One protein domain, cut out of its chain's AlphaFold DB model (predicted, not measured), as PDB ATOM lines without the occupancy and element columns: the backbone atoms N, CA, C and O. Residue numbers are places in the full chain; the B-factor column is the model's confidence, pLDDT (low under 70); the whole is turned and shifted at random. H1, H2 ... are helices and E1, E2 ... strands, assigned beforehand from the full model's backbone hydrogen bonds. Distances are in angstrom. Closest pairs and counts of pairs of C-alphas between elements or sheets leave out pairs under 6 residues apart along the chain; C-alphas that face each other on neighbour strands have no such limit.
ATOM      1  N   LEU A   9      44.574 -24.313  22.242       93.94
ATOM      2  CA  LEU A   9      44.671 -23.044  22.959       93.94
ATOM      3  C   LEU A   9      43.854 -21.977  22.238       93.94
ATOM      4  O   LEU A   9      43.893 -21.890  21.012       93.94
ATOM      5  N   ILE A  10      43.159 -21.135  22.997       95.75
ATOM      6  CA  ILE A  10      42.446 -19.966  22.475       95.75
ATOM      7  C   ILE A  10      42.800 -18.730  23.301       95.75
ATOM      8  O   ILE A  10      42.965 -18.804  24.516       95.75
ATOM      9  N   THR A  11      42.955 -17.579  22.655       96.44
ATOM     10  CA  THR A  11      43.146 -16.284  23.328       96.44
ATOM     11  C   THR A  11      41.820 -15.529  23.398       96.44
ATOM     12  O   THR A  11      40.869 -15.874  22.705       96.44
ATOM     13  N   ILE A  12      41.750 -14.444  24.178       95.88
ATOM     14  CA  ILE A  12      40.569 -13.560  24.156       95.88
ATOM     15  C   ILE A  12      40.283 -13.020  22.754       95.88
ATOM     16  O   ILE A  12      39.123 -12.922  22.377       95.88
ATOM     17  N   ASP A  13      41.312 -12.686  21.978       95.81
ATOM     18  CA  ASP A  13      41.099 -12.189  20.617       95.81
ATOM     19  C   ASP A  13      40.579 -13.297  19.693       95.81
ATOM     20  O   ASP A  13      39.716 -13.034  18.863       95.81
ATOM     21  N   GLY A  14      40.989 -14.552  19.915       95.88
ATOM     22  CA  GLY A  14      40.361 -15.706  19.271       95.88
ATOM     23  C   GLY A  14      38.880 -15.850  19.634       95.88
ATOM     24  O   GLY A  14      38.066 -16.115  18.760       95.88
ATOM     25  N   VAL A  15      38.500 -15.620  20.895       96.56
ATOM     26  CA  VAL A  15      37.083 -15.645  21.309       96.56
ATOM     27  C   VAL A  15      36.290 -14.503  20.666       96.56
ATOM     28  O   VAL A  15      35.175 -14.721  20.203       96.56
ATOM     29  N   LYS A  16      36.856 -13.293  20.590       96.81
ATOM     30  CA  LYS A  16      36.225 -12.163  19.886       96.81
ATOM     31  C   LYS A  16      35.987 -12.474  18.412       96.81
ATOM     32  O   LYS A  16      34.900 -12.206  17.920       96.81
ATOM     33  N   ASP A  17      36.956 -13.093  17.744       96.94
ATOM     34  CA  ASP A  17      36.813 -13.522  16.351       96.94
ATOM     35  C   ASP A  17      35.663 -14.534  16.176       96.94
ATOM     36  O   ASP A  17      34.910 -14.441  15.207       96.94
ATOM     37  N   LEU A  18      35.447 -15.441  17.142       95.94
ATOM     38  CA  LEU A  18      34.275 -16.329  17.138       95.94
ATOM     39  C   LEU A  18      32.961 -15.538  17.213       95.94
ATOM     40  O   LEU A  18      32.041 -15.837  16.451       95.94
ATOM     41  N   PHE A  19      32.875 -14.524  18.084       94.50
ATOM     42  CA  PHE A  19      31.702 -13.644  18.164       94.50
ATOM     43  C   PHE A  19      31.473 -12.868  16.864       94.50
ATOM     44  O   PHE A  19      30.357 -12.860  16.351       94.50
ATOM     45  N   GLU A  20      32.519 -12.247  16.316       96.19
ATOM     46  CA  GLU A  20      32.449 -11.456  15.079       96.19
ATOM     47  C   GLU A  20      31.992 -12.298  13.882       96.19
ATOM     48  O   GLU A  20      31.237 -11.824  13.033       96.19
ATOM     49  N   LYS A  21      32.401 -13.569  13.840       96.00
ATOM     50  CA  LYS A  21      32.013 -14.527  12.797       96.00
ATOM     51  C   LYS A  21      30.698 -15.255  13.080       96.00
ATOM     52  O   LYS A  21      30.275 -16.057  12.250       96.00
ATOM     53  N   GLY A  22      30.062 -15.014  14.227       95.06
ATOM     54  CA  GLY A  22      28.835 -15.705  14.630       95.06
ATOM     55  C   GLY A  22      29.009 -17.218  14.801       95.06
ATOM     56  O   GLY A  22      28.063 -17.975  14.588       95.06
ATOM     57  N   ILE A  23      30.215 -17.678  15.145       95.75
ATOM     58  CA  ILE A  23      30.490 -19.099  15.361       95.75
ATOM     59  C   ILE A  23      29.886 -19.520  16.696       95.75
ATOM     60  O   ILE A  23      30.208 -18.953  17.740       95.75
ATOM     61  N   ALA A  24      29.039 -20.547  16.672       95.56
ATOM     62  CA  ALA A  24      28.465 -21.107  17.883       95.56
ATOM     63  C   ALA A  24      29.545 -21.786  18.738       95.56
ATOM     64  O   ALA A  24      30.354 -22.580  18.251       95.56
ATOM     65  N   PHE A  25      29.529 -21.500  20.034       96.44
ATOM     66  CA  PHE A  25      30.373 -22.165  21.015       96.44
ATOM     67  C   PHE A  25      29.664 -22.238  22.365       96.44
ATOM     68  O   PHE A  25      28.677 -21.549  22.621       96.44
ATOM     69  N   ARG A  26      30.199 -23.081  23.242       96.44
ATOM     70  CA  ARG A  26      29.854 -23.135  24.663       96.44
ATOM     71  C   ARG A  26      31.105 -22.868  25.482       96.44
ATOM     72  O   ARG A  26      32.211 -23.114  25.006       96.44
ATOM     73  N   CYS A  27      30.952 -22.404  26.713       96.00
ATOM     74  CA  CYS A  27      32.051 -22.372  27.671       96.00
ATOM     75  C   CYS A  27      31.772 -23.271  28.883       96.00
ATOM     76  O   CYS A  27      30.649 -23.731  29.107       96.00
ATOM     77  N   ARG A  28      32.828 -23.585  29.633       96.25
ATOM     78  CA  ARG A  28      32.806 -24.271  30.930       96.25
ATOM     79  C   ARG A  28      33.917 -23.686  31.793       96.25
ATOM     80  O   ARG A  28      34.993 -23.377  31.285       96.25
ATOM     81  N   TYR A  29      33.665 -23.573  33.092       96.88
ATOM     82  CA  TYR A  29      34.690 -23.207  34.064       96.88
ATOM     83  C   TYR A  29      35.058 -24.414  34.909       96.88
ATOM     84  O   TYR A  29      34.184 -25.080  35.458       96.88
ATOM     85  N   GLU A  30      36.352 -24.677  35.029       95.56
ATOM     86  CA  GLU A  30      36.870 -25.783  35.831       95.56
ATOM     87  C   GLU A  30      37.684 -25.249  36.995       95.56
ATOM     88  O   GLU A  30      38.553 -24.396  36.803       95.56
ATOM     89  N   LEU A  31      37.409 -25.762  38.195       96.25
ATOM     90  CA  LEU A  31      38.209 -25.493  39.383       96.25
ATOM     91  C   LEU A  31      39.587 -26.141  39.209       96.25
ATOM     92  O   LEU A  31      39.699 -27.359  39.094       96.25
ATOM     93  N   VAL A  32      40.641 -25.329  39.204       95.19
ATOM     94  CA  VAL A  32      42.029 -25.787  38.998       95.19
ATOM     95  C   VAL A  32      42.858 -25.768  40.278       95.19
ATOM     96  O   VAL A  32      43.981 -26.266  40.305       95.19
ATOM     97  N   GLY A  33      42.323 -25.173  41.341       95.25
ATOM     98  CA  GLY A  33      42.977 -25.101  42.636       95.25
ATOM     99  C   GLY A  33      42.502 -23.910  43.445       95.25
ATOM    100  O   GLY A  33      41.450 -23.329  43.177       95.25
ATOM    101  N   PHE A  34      43.316 -23.540  44.423       95.56
ATOM    102  CA  PHE A  34      43.055 -22.439  45.334       95.56
ATOM    103  C   PHE A  34      44.279 -21.524  45.378       95.56
ATOM    104  O   PHE A  34      45.405 -21.966  45.150       95.56
ATOM    105  N   THR A  35      44.063 -20.238  45.618       93.56
ATOM    106  CA  THR A  35      45.132 -19.313  46.007       93.56
ATOM    107  C   THR A  35      45.621 -19.615  47.424       93.56
ATOM    108  O   THR A  35      44.947 -20.309  48.186       93.56
ATOM    109  N   ASP A  36      46.760 -19.036  47.805       93.38
ATOM    110  CA  ASP A  36      47.332 -19.188  49.151       93.38
ATOM    111  C   ASP A  36      46.387 -18.692  50.262       93.38
ATOM    112  O   ASP A  36      46.409 -19.210  51.375       93.38
ATOM    113  N   ASP A  37      45.512 -17.726  49.959       92.62
ATOM    114  CA  ASP A  37      44.454 -17.234  50.853       92.62
ATOM    115  C   ASP A  37      43.137 -18.033  50.752       92.62
ATOM    116  O   ASP A  37      42.094 -17.586  51.229       92.62
ATOM    117  N   GLY A  38      43.172 -19.219  50.135       93.50
ATOM    118  CA  GLY A  38      42.076 -20.188  50.118       93.50
ATOM    119  C   GLY A  38      40.946 -19.889  49.130       93.50
ATOM    120  O   GLY A  38      39.897 -20.529  49.201       93.50
ATOM    121  N   LYS A  39      41.113 -18.937  48.203       93.69
ATOM    122  CA  LYS A  39      40.072 -18.598  47.221       93.69
ATOM    123  C   LYS A  39      40.141 -19.536  46.014       93.69
ATOM    124  O   LYS A  39      41.235 -19.779  45.503       93.69
ATOM    125  N   PRO A  40      39.000 -20.036  45.510       95.69
ATOM    126  CA  PRO A  40      38.993 -20.942  44.372       95.69
ATOM    127  C   PRO A  40      39.459 -20.236  43.095       95.69
ATOM    128  O   PRO A  40      39.121 -19.074  42.835       95.69
ATOM    129  N   ARG A  41      40.224 -20.968  42.286       96.94
ATOM    130  CA  ARG A  41      40.723 -20.545  40.979       96.94
ATOM    131  C   ARG A  41      40.168 -21.416  39.879       96.94
ATOM    132  O   ARG A  41      40.154 -22.638  39.992       96.94
ATOM    133  N   TYR A  42      39.815 -20.768  38.781       97.31
ATOM    134  CA  TYR A  42      39.180 -21.414  37.646       97.31
ATOM    135  C   TYR A  42      39.938 -21.156  36.356       97.31
ATOM    136  O   TYR A  42      40.542 -20.096  36.196       97.31
ATOM    137  N   GLN A  43      39.841 -22.087  35.416       96.62
ATOM    138  CA  GLN A  43      40.156 -21.852  34.007       96.62
ATOM    139  C   GLN A  43      38.876 -21.888  33.174       96.62
ATOM    140  O   GLN A  43      37.914 -22.556  33.550       96.62
ATOM    141  N   CYS A  44      38.869 -21.171  32.052       97.38
ATOM    142  CA  CYS A  44      37.775 -21.206  31.087       97.38
ATOM    143  C   CYS A  44      38.146 -22.123  29.919       97.38
ATOM    144  O   CYS A  44      39.248 -22.013  29.370       97.38
ATOM    145  N   ILE A  45      37.221 -22.999  29.542       96.69
ATOM    146  CA  ILE A  45      37.335 -23.902  28.400       96.69
ATOM    147  C   ILE A  45      36.210 -23.588  27.425       96.69
ATOM    148  O   ILE A  45      35.042 -23.569  27.809       96.69
ATOM    149  N   TYR A  46      36.571 -23.373  26.164       97.00
ATOM    150  CA  TYR A  46      35.641 -23.181  25.061       97.00
ATOM    151  C   TYR A  46      35.438 -24.500  24.316       97.00
ATOM    152  O   TYR A  46      36.383 -25.242  24.047       97.00
ATOM    153  N   LEU A  47      34.186 -24.784  23.983       95.56
ATOM    154  CA  LEU A  47      33.724 -26.011  23.351       95.56
ATOM    155  C   LEU A  47      33.040 -25.634  22.039       95.56
ATOM    156  O   LEU A  47      32.133 -24.798  22.027       95.56
ATOM    157  N   ARG A  48      33.469 -26.249  20.939       94.62
ATOM    158  CA  ARG A  48      32.894 -26.061  19.603       94.62
ATOM    159  C   ARG A  48      32.586 -27.429  19.008       94.62
ATOM    160  O   ARG A  48      33.307 -28.390  19.262       94.62
ATOM    161  N   GLU A  49      31.495 -27.527  18.259       92.88
ATOM    162  CA  GLU A  49      31.082 -28.794  17.657       92.88
ATOM    163  C   GLU A  49      32.142 -29.293  16.664       92.88
ATOM    164  O   GLU A  49      32.616 -28.538  15.819       92.88
ATOM    165  N   GLY A  50      32.539 -30.562  16.793       91.75
ATOM    166  CA  GLY A  50      33.542 -31.186  15.924       91.75
ATOM    167  C   GLY A  50      34.992 -30.741  16.160       91.75
ATOM    168  O   GLY A  50      35.884 -31.216  15.462       91.75
ATOM    169  N   GLU A  51      35.247 -29.878  17.143       92.50
ATOM    170  CA  GLU A  51      36.576 -29.346  17.451       92.50
ATOM    171  C   GLU A  51      37.059 -29.806  18.837       92.50
ATOM    172  O   GLU A  51      36.243 -30.044  19.734       92.50
ATOM    173  N   PRO A  52      38.381 -29.928  19.056       93.69
ATOM    174  CA  PRO A  52      38.915 -30.202  20.383       93.69
ATOM    175  C   PRO A  52      38.586 -29.074  21.372       93.69
ATOM    176  O   PRO A  52      38.423 -27.913  20.985       93.69
ATOM    177  N   GLU A  53      38.529 -29.400  22.667       94.62
ATOM    178  CA  GLU A  53      38.319 -28.391  23.708       94.62
ATOM    179  C   GLU A  53      39.451 -27.352  23.687       94.62
ATOM    180  O   GLU A  53      40.627 -27.701  23.561       94.62
ATOM    181  N   ALA A  54      39.111 -26.075  23.837       95.56
ATOM    182  CA  ALA A  54      40.072 -24.985  23.775       95.56
ATOM    183  C   ALA A  54      40.252 -24.322  25.145       95.56
ATOM    184  O   ALA A  54      39.331 -23.685  25.656       95.56
ATOM    185  N   ILE A  55      41.444 -24.427  25.735       95.81
ATOM    186  CA  ILE A  55      41.770 -23.724  26.981       95.81
ATOM    187  C   ILE A  55      42.069 -22.262  26.676       95.81
ATOM    188  O   ILE A  55      42.895 -21.944  25.815       95.81
ATOM    189  N   LEU A  56      41.441 -21.366  27.438       96.62
ATOM    190  CA  LEU A  56      41.756 -19.950  27.373       96.62
ATOM    191  C   LEU A  56      43.144 -19.672  27.960       96.62
ATOM    192  O   LEU A  56      43.403 -19.937  29.136       96.62
ATOM    193  N   VAL A  57      44.012 -19.056  27.164       95.25
ATOM    194  CA  VAL A  57      45.368 -18.663  27.562       95.25
ATOM    195  C   VAL A  57      45.560 -17.148  27.563       95.25
ATOM    196  O   VAL A  57      44.806 -16.379  26.957       95.25
ATOM    197  N   SER A  58      46.591 -16.706  28.276       88.69
ATOM    198  CA  SER A  58      47.098 -15.338  28.205       88.69
ATOM    199  C   SER A  58      47.653 -15.029  26.811       88.69
ATOM    200  O   SER A  58      48.239 -15.888  26.154       88.69
ATOM    201  N   THR A  59      47.525 -13.774  26.375       82.69
ATOM    202  CA  THR A  59      48.173 -13.281  25.147       82.69
ATOM    203  C   THR A  59      49.668 -13.026  25.334       82.69
ATOM    204  O   THR A  59      50.406 -12.936  24.356       82.69
ATOM    205  N   ARG A  60      50.144 -12.913  26.583       83.88
ATOM    206  CA  ARG A  60      51.576 -12.792  26.874       83.88
ATOM    207  C   ARG A  60      52.223 -14.168  26.807       83.88
ATOM    208  O   ARG A  60      51.999 -14.996  27.686       83.88
ATOM    209  N   ILE A  61      53.037 -14.377  25.781       81.19
ATOM    210  CA  ILE A  61      53.854 -15.581  25.636       81.19
ATOM    211  C   ILE A  61      55.081 -15.436  26.535       81.19
ATOM    212  O   ILE A  61      55.820 -14.456  26.441       81.19
ATOM    213  N   THR A  62      55.283 -16.406  27.422       83.06
ATOM    214  CA  THR A  62      56.477 -16.488  28.269       83.06
ATOM    215  C   THR A  62      57.554 -17.329  27.567       83.06
ATOM    216  O   THR A  62      57.243 -18.030  26.599       83.06
ATOM    217  N   PRO A  63      58.810 -17.350  28.050       86.38
ATOM    218  CA  PRO A  63      59.822 -18.290  27.554       86.38
ATOM    219  C   PRO A  63      59.405 -19.768  27.651       86.38
ATOM    220  O   PRO A  63      59.948 -20.609  26.941       86.38
ATOM    221  N   HIS A  64      58.433 -20.083  28.512       83.25
ATOM    222  CA  HIS A  64      57.875 -21.423  28.692       83.25
ATOM    223  C   HIS A  64      56.626 -21.678  27.834       83.25
ATOM    224  O   HIS A  64      56.043 -22.757  27.906       83.25
ATOM    225  N   GLY A  65      56.233 -20.708  27.002       85.50
ATOM    226  CA  GLY A  65      55.058 -20.773  26.145       85.50
ATOM    227  C   GLY A  65      53.849 -20.008  26.702       85.50
ATOM    228  O   GLY A  65      53.978 -19.199  27.630       85.50
ATOM    229  N   PRO A  66      52.671 -20.200  26.087       88.38
ATOM    230  CA  PRO A  66      51.419 -19.618  26.557       88.38
ATOM    231  C   PRO A  66      50.967 -20.272  27.866       88.38
ATOM    232  O   PRO A  66      51.014 -21.492  28.020       88.38
ATOM    233  N   GLU A  67      50.481 -19.455  28.795       90.56
ATOM    234  CA  GLU A  67      49.980 -19.919  30.090       90.56
ATOM    235  C   GLU A  67      48.448 -19.855  30.143       90.56
ATOM    236  O   GLU A  67      47.864 -18.887  29.636       90.56
ATOM    237  N   PRO A  68      47.777 -20.836  30.780       92.62
ATOM    238  CA  PRO A  68      46.344 -20.768  31.033       92.62
ATOM    239  C   PRO A  68      45.959 -19.488  31.772       92.62
ATOM    240  O   PRO A  68      46.647 -19.029  32.688       92.62
ATOM    241  N   ARG A  69      44.820 -18.912  31.393       94.81
ATOM    242  CA  ARG A  69      44.272 -17.751  32.082       94.81
ATOM    243  C   ARG A  69      43.428 -18.208  33.265       94.81
ATOM    244  O   ARG A  69      42.339 -18.749  33.084       94.81
ATOM    245  N   TYR A  70      43.916 -17.932  34.471       95.44
ATOM    246  CA  TYR A  70      43.193 -18.231  35.704       95.44
ATOM    247  C   TYR A  70      42.310 -17.071  36.163       95.44
ATOM    248  O   TYR A  70      42.668 -15.898  36.032       95.44
ATOM    249  N   PHE A  71      41.175 -17.412  36.765       96.38
ATOM    250  CA  PHE A  71      40.192 -16.468  37.278       96.38
ATOM    251  C   PHE A  71      39.868 -16.746  38.743       96.38
ATOM    252  O   PHE A  71      39.659 -17.890  39.135       96.38
ATOM    253  N   ASN A  72      39.749 -15.675  39.527       95.19
ATOM    254  CA  ASN A  72      38.977 -15.688  40.770       95.19
ATOM    255  C   ASN A  72      37.506 -15.399  40.432       95.19
ATOM    256  O   ASN A  72      37.245 -14.724  39.434       95.19
ATOM    257  N   ILE A  73      36.559 -15.827  41.274       93.69
ATOM    258  CA  ILE A  73      35.113 -15.626  41.039       93.69
ATOM    259  C   ILE A  73      34.782 -14.149  40.780       93.69
ATOM    260  O   ILE A  73      34.258 -13.805  39.718       93.69
ATOM    261  N   TRP A  74      35.132 -13.273  41.728       90.88
ATOM    262  CA  TRP A  74      34.808 -11.849  41.669       90.88
ATOM    263  C   TRP A  74      36.059 -10.955  41.664       90.88
ATOM    264  O   TRP A  74      36.969 -11.180  42.466       90.88
ATOM    265  N   PRO A  75      36.128  -9.928  40.792       87.81
ATOM    266  CA  PRO A  75      35.268  -9.716  39.622       87.81
ATOM    267  C   PRO A  75      35.663 -10.605  38.425       87.81
ATOM    268  O   PRO A  75      35.027 -10.525  37.383       87.81
ATOM    269  N   GLY A  76      36.734 -11.403  38.541       93.81
ATOM    270  CA  GLY A  76      37.443 -12.030  37.419       93.81
ATOM    271  C   GLY A  76      36.567 -12.869  36.488       93.81
ATOM    272  O   GLY A  76      36.350 -12.482  35.340       93.81
ATOM    273  N   LEU A  77      36.098 -14.017  36.972       96.19
ATOM    274  CA  LEU A  77      35.289 -14.959  36.204       96.19
ATOM    275  C   LEU A  77      33.955 -14.334  35.818       96.19
ATOM    276  O   LEU A  77      33.562 -14.409  34.660       96.19
ATOM    277  N   PHE A  78      33.290 -13.679  36.773       95.56
ATOM    278  CA  PHE A  78      31.994 -13.050  36.544       95.56
ATOM    279  C   PHE A  78      32.038 -12.054  35.377       95.56
ATOM    280  O   PHE A  78      31.256 -12.164  34.438       95.56
ATOM    281  N   LYS A  79      33.000 -11.123  35.392       96.06
ATOM    282  CA  LYS A  79      33.163 -10.137  34.319       96.06
ATOM    283  C   LYS A  79      33.522 -10.801  32.990       96.06
ATOM    284  O   LYS A  79      32.958 -10.439  31.965       96.06
ATOM    285  N   HIS A  80      34.431 -11.778  33.006       96.75
ATOM    286  CA  HIS A  80      34.790 -12.509  31.791       96.75
ATOM    287  C   HIS A  80      33.580 -13.214  31.174       96.75
ATOM    288  O   HIS A  80      33.394 -13.127  29.969       96.75
ATOM    289  N   HIS A  81      32.746 -13.860  31.987       96.94
ATOM    290  CA  HIS A  81      31.559 -14.558  31.506       96.94
ATOM    291  C   HIS A  81      30.503 -13.612  30.936       96.94
ATOM    292  O   HIS A  81      29.896 -13.916  29.918       96.94
ATOM    293  N   LEU A  82      30.305 -12.449  31.559       95.06
ATOM    294  CA  LEU A  82      29.389 -11.438  31.030       95.06
ATOM    295  C   LEU A  82      29.818 -10.918  29.654       95.06
ATOM    296  O   LEU A  82      28.965 -10.644  28.818       95.06
ATOM    297  N   GLU A  83      31.124 -10.759  29.436       96.00
ATOM    298  CA  GLU A  83      31.665 -10.188  28.199       96.00
ATOM    299  C   GLU A  83      31.910 -11.238  27.107       96.00
ATOM    300  O   GLU A  83      31.746 -10.941  25.928       96.00
ATOM    301  N   PHE A  84      32.325 -12.450  27.487       96.69
ATOM    302  CA  PHE A  84      32.846 -13.468  26.568       96.69
ATOM    303  C   PHE A  84      32.268 -14.873  26.791       96.69
ATOM    304  O   PHE A  84      32.730 -15.837  26.181       96.69
ATOM    305  N   GLY A  85      31.289 -15.014  27.682       95.50
ATOM    306  CA  GLY A  85      30.575 -16.267  27.889       95.50
ATOM    307  C   GLY A  85      29.627 -16.597  26.740       95.50
ATOM    308  O   GLY A  85      29.383 -15.802  25.839       95.50
ATOM    309  N   ASP A  86      29.037 -17.783  26.800       94.75
ATOM    310  CA  ASP A  86      28.109 -18.299  25.788       94.75
ATOM    311  C   ASP A  86      26.639 -17.900  26.025       94.75
ATOM    312  O   ASP A  86      25.719 -18.549  25.531       94.75
ATOM    313  N   GLY A  87      26.409 -16.849  26.818       93.62
ATOM    314  CA  GLY A  87      25.079 -16.308  27.107       93.62
ATOM    315  C   GLY A  87      24.283 -17.036  28.196       93.62
ATOM    316  O   GLY A  87      23.239 -16.525  28.593       93.62
ATOM    317  N   ARG A  88      24.768 -18.169  28.716       95.56
ATOM    318  CA  ARG A  88      24.146 -18.888  29.842       95.56
ATOM    319  C   ARG A  88      24.375 -18.208  31.183       95.56
ATOM    320  O   ARG A  88      25.327 -17.449  31.342       95.56
ATOM    321  N   ASP A  89      23.559 -18.523  32.178       94.75
ATOM    322  CA  ASP A  89      23.722 -17.990  33.529       94.75
ATOM    323  C   ASP A  89      24.668 -18.855  34.371       94.75
ATOM    324  O   ASP A  89      24.639 -20.086  34.319       94.75
ATOM    325  N   LEU A  90      25.510 -18.192  35.170       94.69
ATOM    326  CA  LEU A  90      26.429 -18.841  36.109       94.69
ATOM    327  C   LEU A  90      25.682 -19.345  37.343       94.69
ATOM    328  O   LEU A  90      25.010 -18.570  38.025       94.69
ATOM    329  N   ARG A  91      25.896 -20.613  37.698       94.25
ATOM    330  CA  ARG A  91      25.457 -21.193  38.970       94.25
ATOM    331  C   ARG A  91      26.637 -21.753  39.747       94.25
ATOM    332  O   ARG A  91      27.400 -22.567  39.231       94.25
ATOM    333  N   PHE A  92      26.760 -21.319  40.997       92.88
ATOM    334  CA  PHE A  92      27.828 -21.726  41.906       92.88
ATOM    335  C   PHE A  92      27.324 -22.820  42.847       92.88
ATOM    336  O   PHE A  92      26.336 -22.626  43.556       92.88
ATOM    337  N   GLY A  93      28.006 -23.962  42.841       92.88
ATOM    338  CA  GLY A  93      27.768 -25.065  43.762       92.88
ATOM    339  C   GLY A  93      28.482 -24.877  45.109       92.88
ATOM    340  O   GLY A  93      29.432 -24.095  45.213       92.88
ATOM    341  N   PRO A  94      28.055 -25.609  46.156       92.31
ATOM    342  CA  PRO A  94      28.658 -25.538  47.491       92.31
ATOM    343  C   PRO A  94      30.082 -26.117  47.556       92.31
ATOM    344  O   PRO A  94      30.832 -25.814  48.476       92.31
ATOM    345  N   ASP A  95      30.464 -26.932  46.577       92.44
ATOM    346  CA  ASP A  95      31.788 -27.532  46.388       92.44
ATOM    347  C   ASP A  95      32.706 -26.676  45.497       92.44
ATOM    348  O   ASP A  95      33.702 -27.165  44.966       92.44
ATOM    349  N   TYR A  96      32.360 -25.399  45.310       92.06
ATOM    350  CA  TYR A  96      33.011 -24.474  44.382       92.06
ATOM    351  C   TYR A  96      32.898 -24.873  42.905       92.06
ATOM    352  O   TYR A  96      33.572 -24.265  42.069       92.06
ATOM    353  N   SER A  97      32.045 -25.838  42.547       92.56
ATOM    354  CA  SER A  97      31.741 -26.126  41.145       92.56
ATOM    355  C   SER A  97      30.987 -24.966  40.493       92.56
ATOM    356  O   SER A  97      30.275 -24.199  41.148       92.56
ATOM    357  N   ILE A  98      31.158 -24.822  39.179       95.38
ATOM    358  CA  ILE A  98      30.417 -23.849  38.379       95.38
ATOM    359  C   ILE A  98      29.694 -24.602  37.275       95.38
ATOM    360  O   ILE A  98      30.308 -25.317  36.483       95.38
ATOM    361  N   THR A  99      28.382 -24.410  37.217       94.44
ATOM    362  CA  THR A  99      27.527 -24.898  36.135       94.44
ATOM    363  C   THR A  99      26.940 -23.718  35.367       94.44
ATOM    364  O   THR A  99      26.912 -22.588  35.858       94.44
ATOM    365  N   LEU A 100      26.539 -23.975  34.121       93.31
ATOM    366  CA  LEU A 100      25.996 -22.971  33.213       93.31
ATOM    367  C   LEU A 100      24.632 -23.426  32.715       93.31
ATOM    368  O   LEU A 100      24.536 -24.480  32.079       93.31
ATOM    369  N   GLU A 101      23.610 -22.618  32.969       89.69
ATOM    370  CA  GLU A 101      22.224 -22.930  32.615       89.69
ATOM    371  C   GLU A 101      21.662 -21.998  31.549       89.69
ATOM    372  O   GLU A 101      22.063 -20.840  31.442       89.69
ATOM    373  N   GLU A 102      20.739 -22.522  30.743       86.06
ATOM    374  CA  GLU A 102      20.005 -21.712  29.772       86.06
ATOM    375  C   GLU A 102      19.282 -20.567  30.486       86.06
ATOM    376  O   GLU A 102      18.738 -20.745  31.580       86.06
TER     377      GLU A 102
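This is residues 9 to 102 of the 104 residues of an uncharacterized protein of Ruegeria sp. THAF33 (UniProt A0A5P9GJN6). A long hairpin, E1 and E2, is the spine of a strongly twisted four-strand antiparallel sheet, with short E3 and E4 beside E2 and H2 over one face. H1 lies beyond the last residues of H2, the small hairpin E5 and E6 sits with E6 beside E1, and the loop of residues 57 to 69 reaches far out. The printed part has 94 residues, two named helices and six named strands, ordered H1 E1 E2 E3 E4 H2 E5 E6, of mixed class. It is compact, with a radius of gyration of the C-alphas of 13.4 A and spans of 40 by 39 by 23 A.

Start at H1, residues 12 to 20. E1, residues 26 to 34, E2, residues 40 to 47, and E3, residues 54 to 56, form a meander, each strand the antiparallel neighbour of the one before; find N 28 and O 45 at 2.9 A, and N 54 and O 46 at 2.9 A. E4, residues 70 to 72, is on the same side of E2 as E3, with N 42 and O 71 at 2.9 A. H2, residues 73 to 84, is on this sheet at a height of 9.1 A, along the strands, 7 degrees from E2 on the local plane; its closest C-alphas to E2 are Ile 73 and Pro 40, 7.4 A. H1 and H2 are close but not clearly touching, Val 15 to Phe 84 at 7.1 A between C-alphas. In the hairpin E5, residues 89 to 92, and E6, residues 98 to 101, N 91 and O 99 are 2.9 A apart; the closest C-alphas of E6 and E1 are Ile 98 and Tyr 29, 6.1 A. Each O i to N i+4 pair is within hydrogen-bond range in H1, and 7 of 8 in H2.

Find C-alpha 12 at (40.569, -13.560, 24.156), where H1 begins. E1 runs 24.5 A, E2 22.3 A and H2 14.8 A. E6 ends at C-alpha 101, (22.224, -22.930, 32.615).

The printed part has no cut; E3 to E4 is the long link, and no printed residue is under 70 in pLDDT.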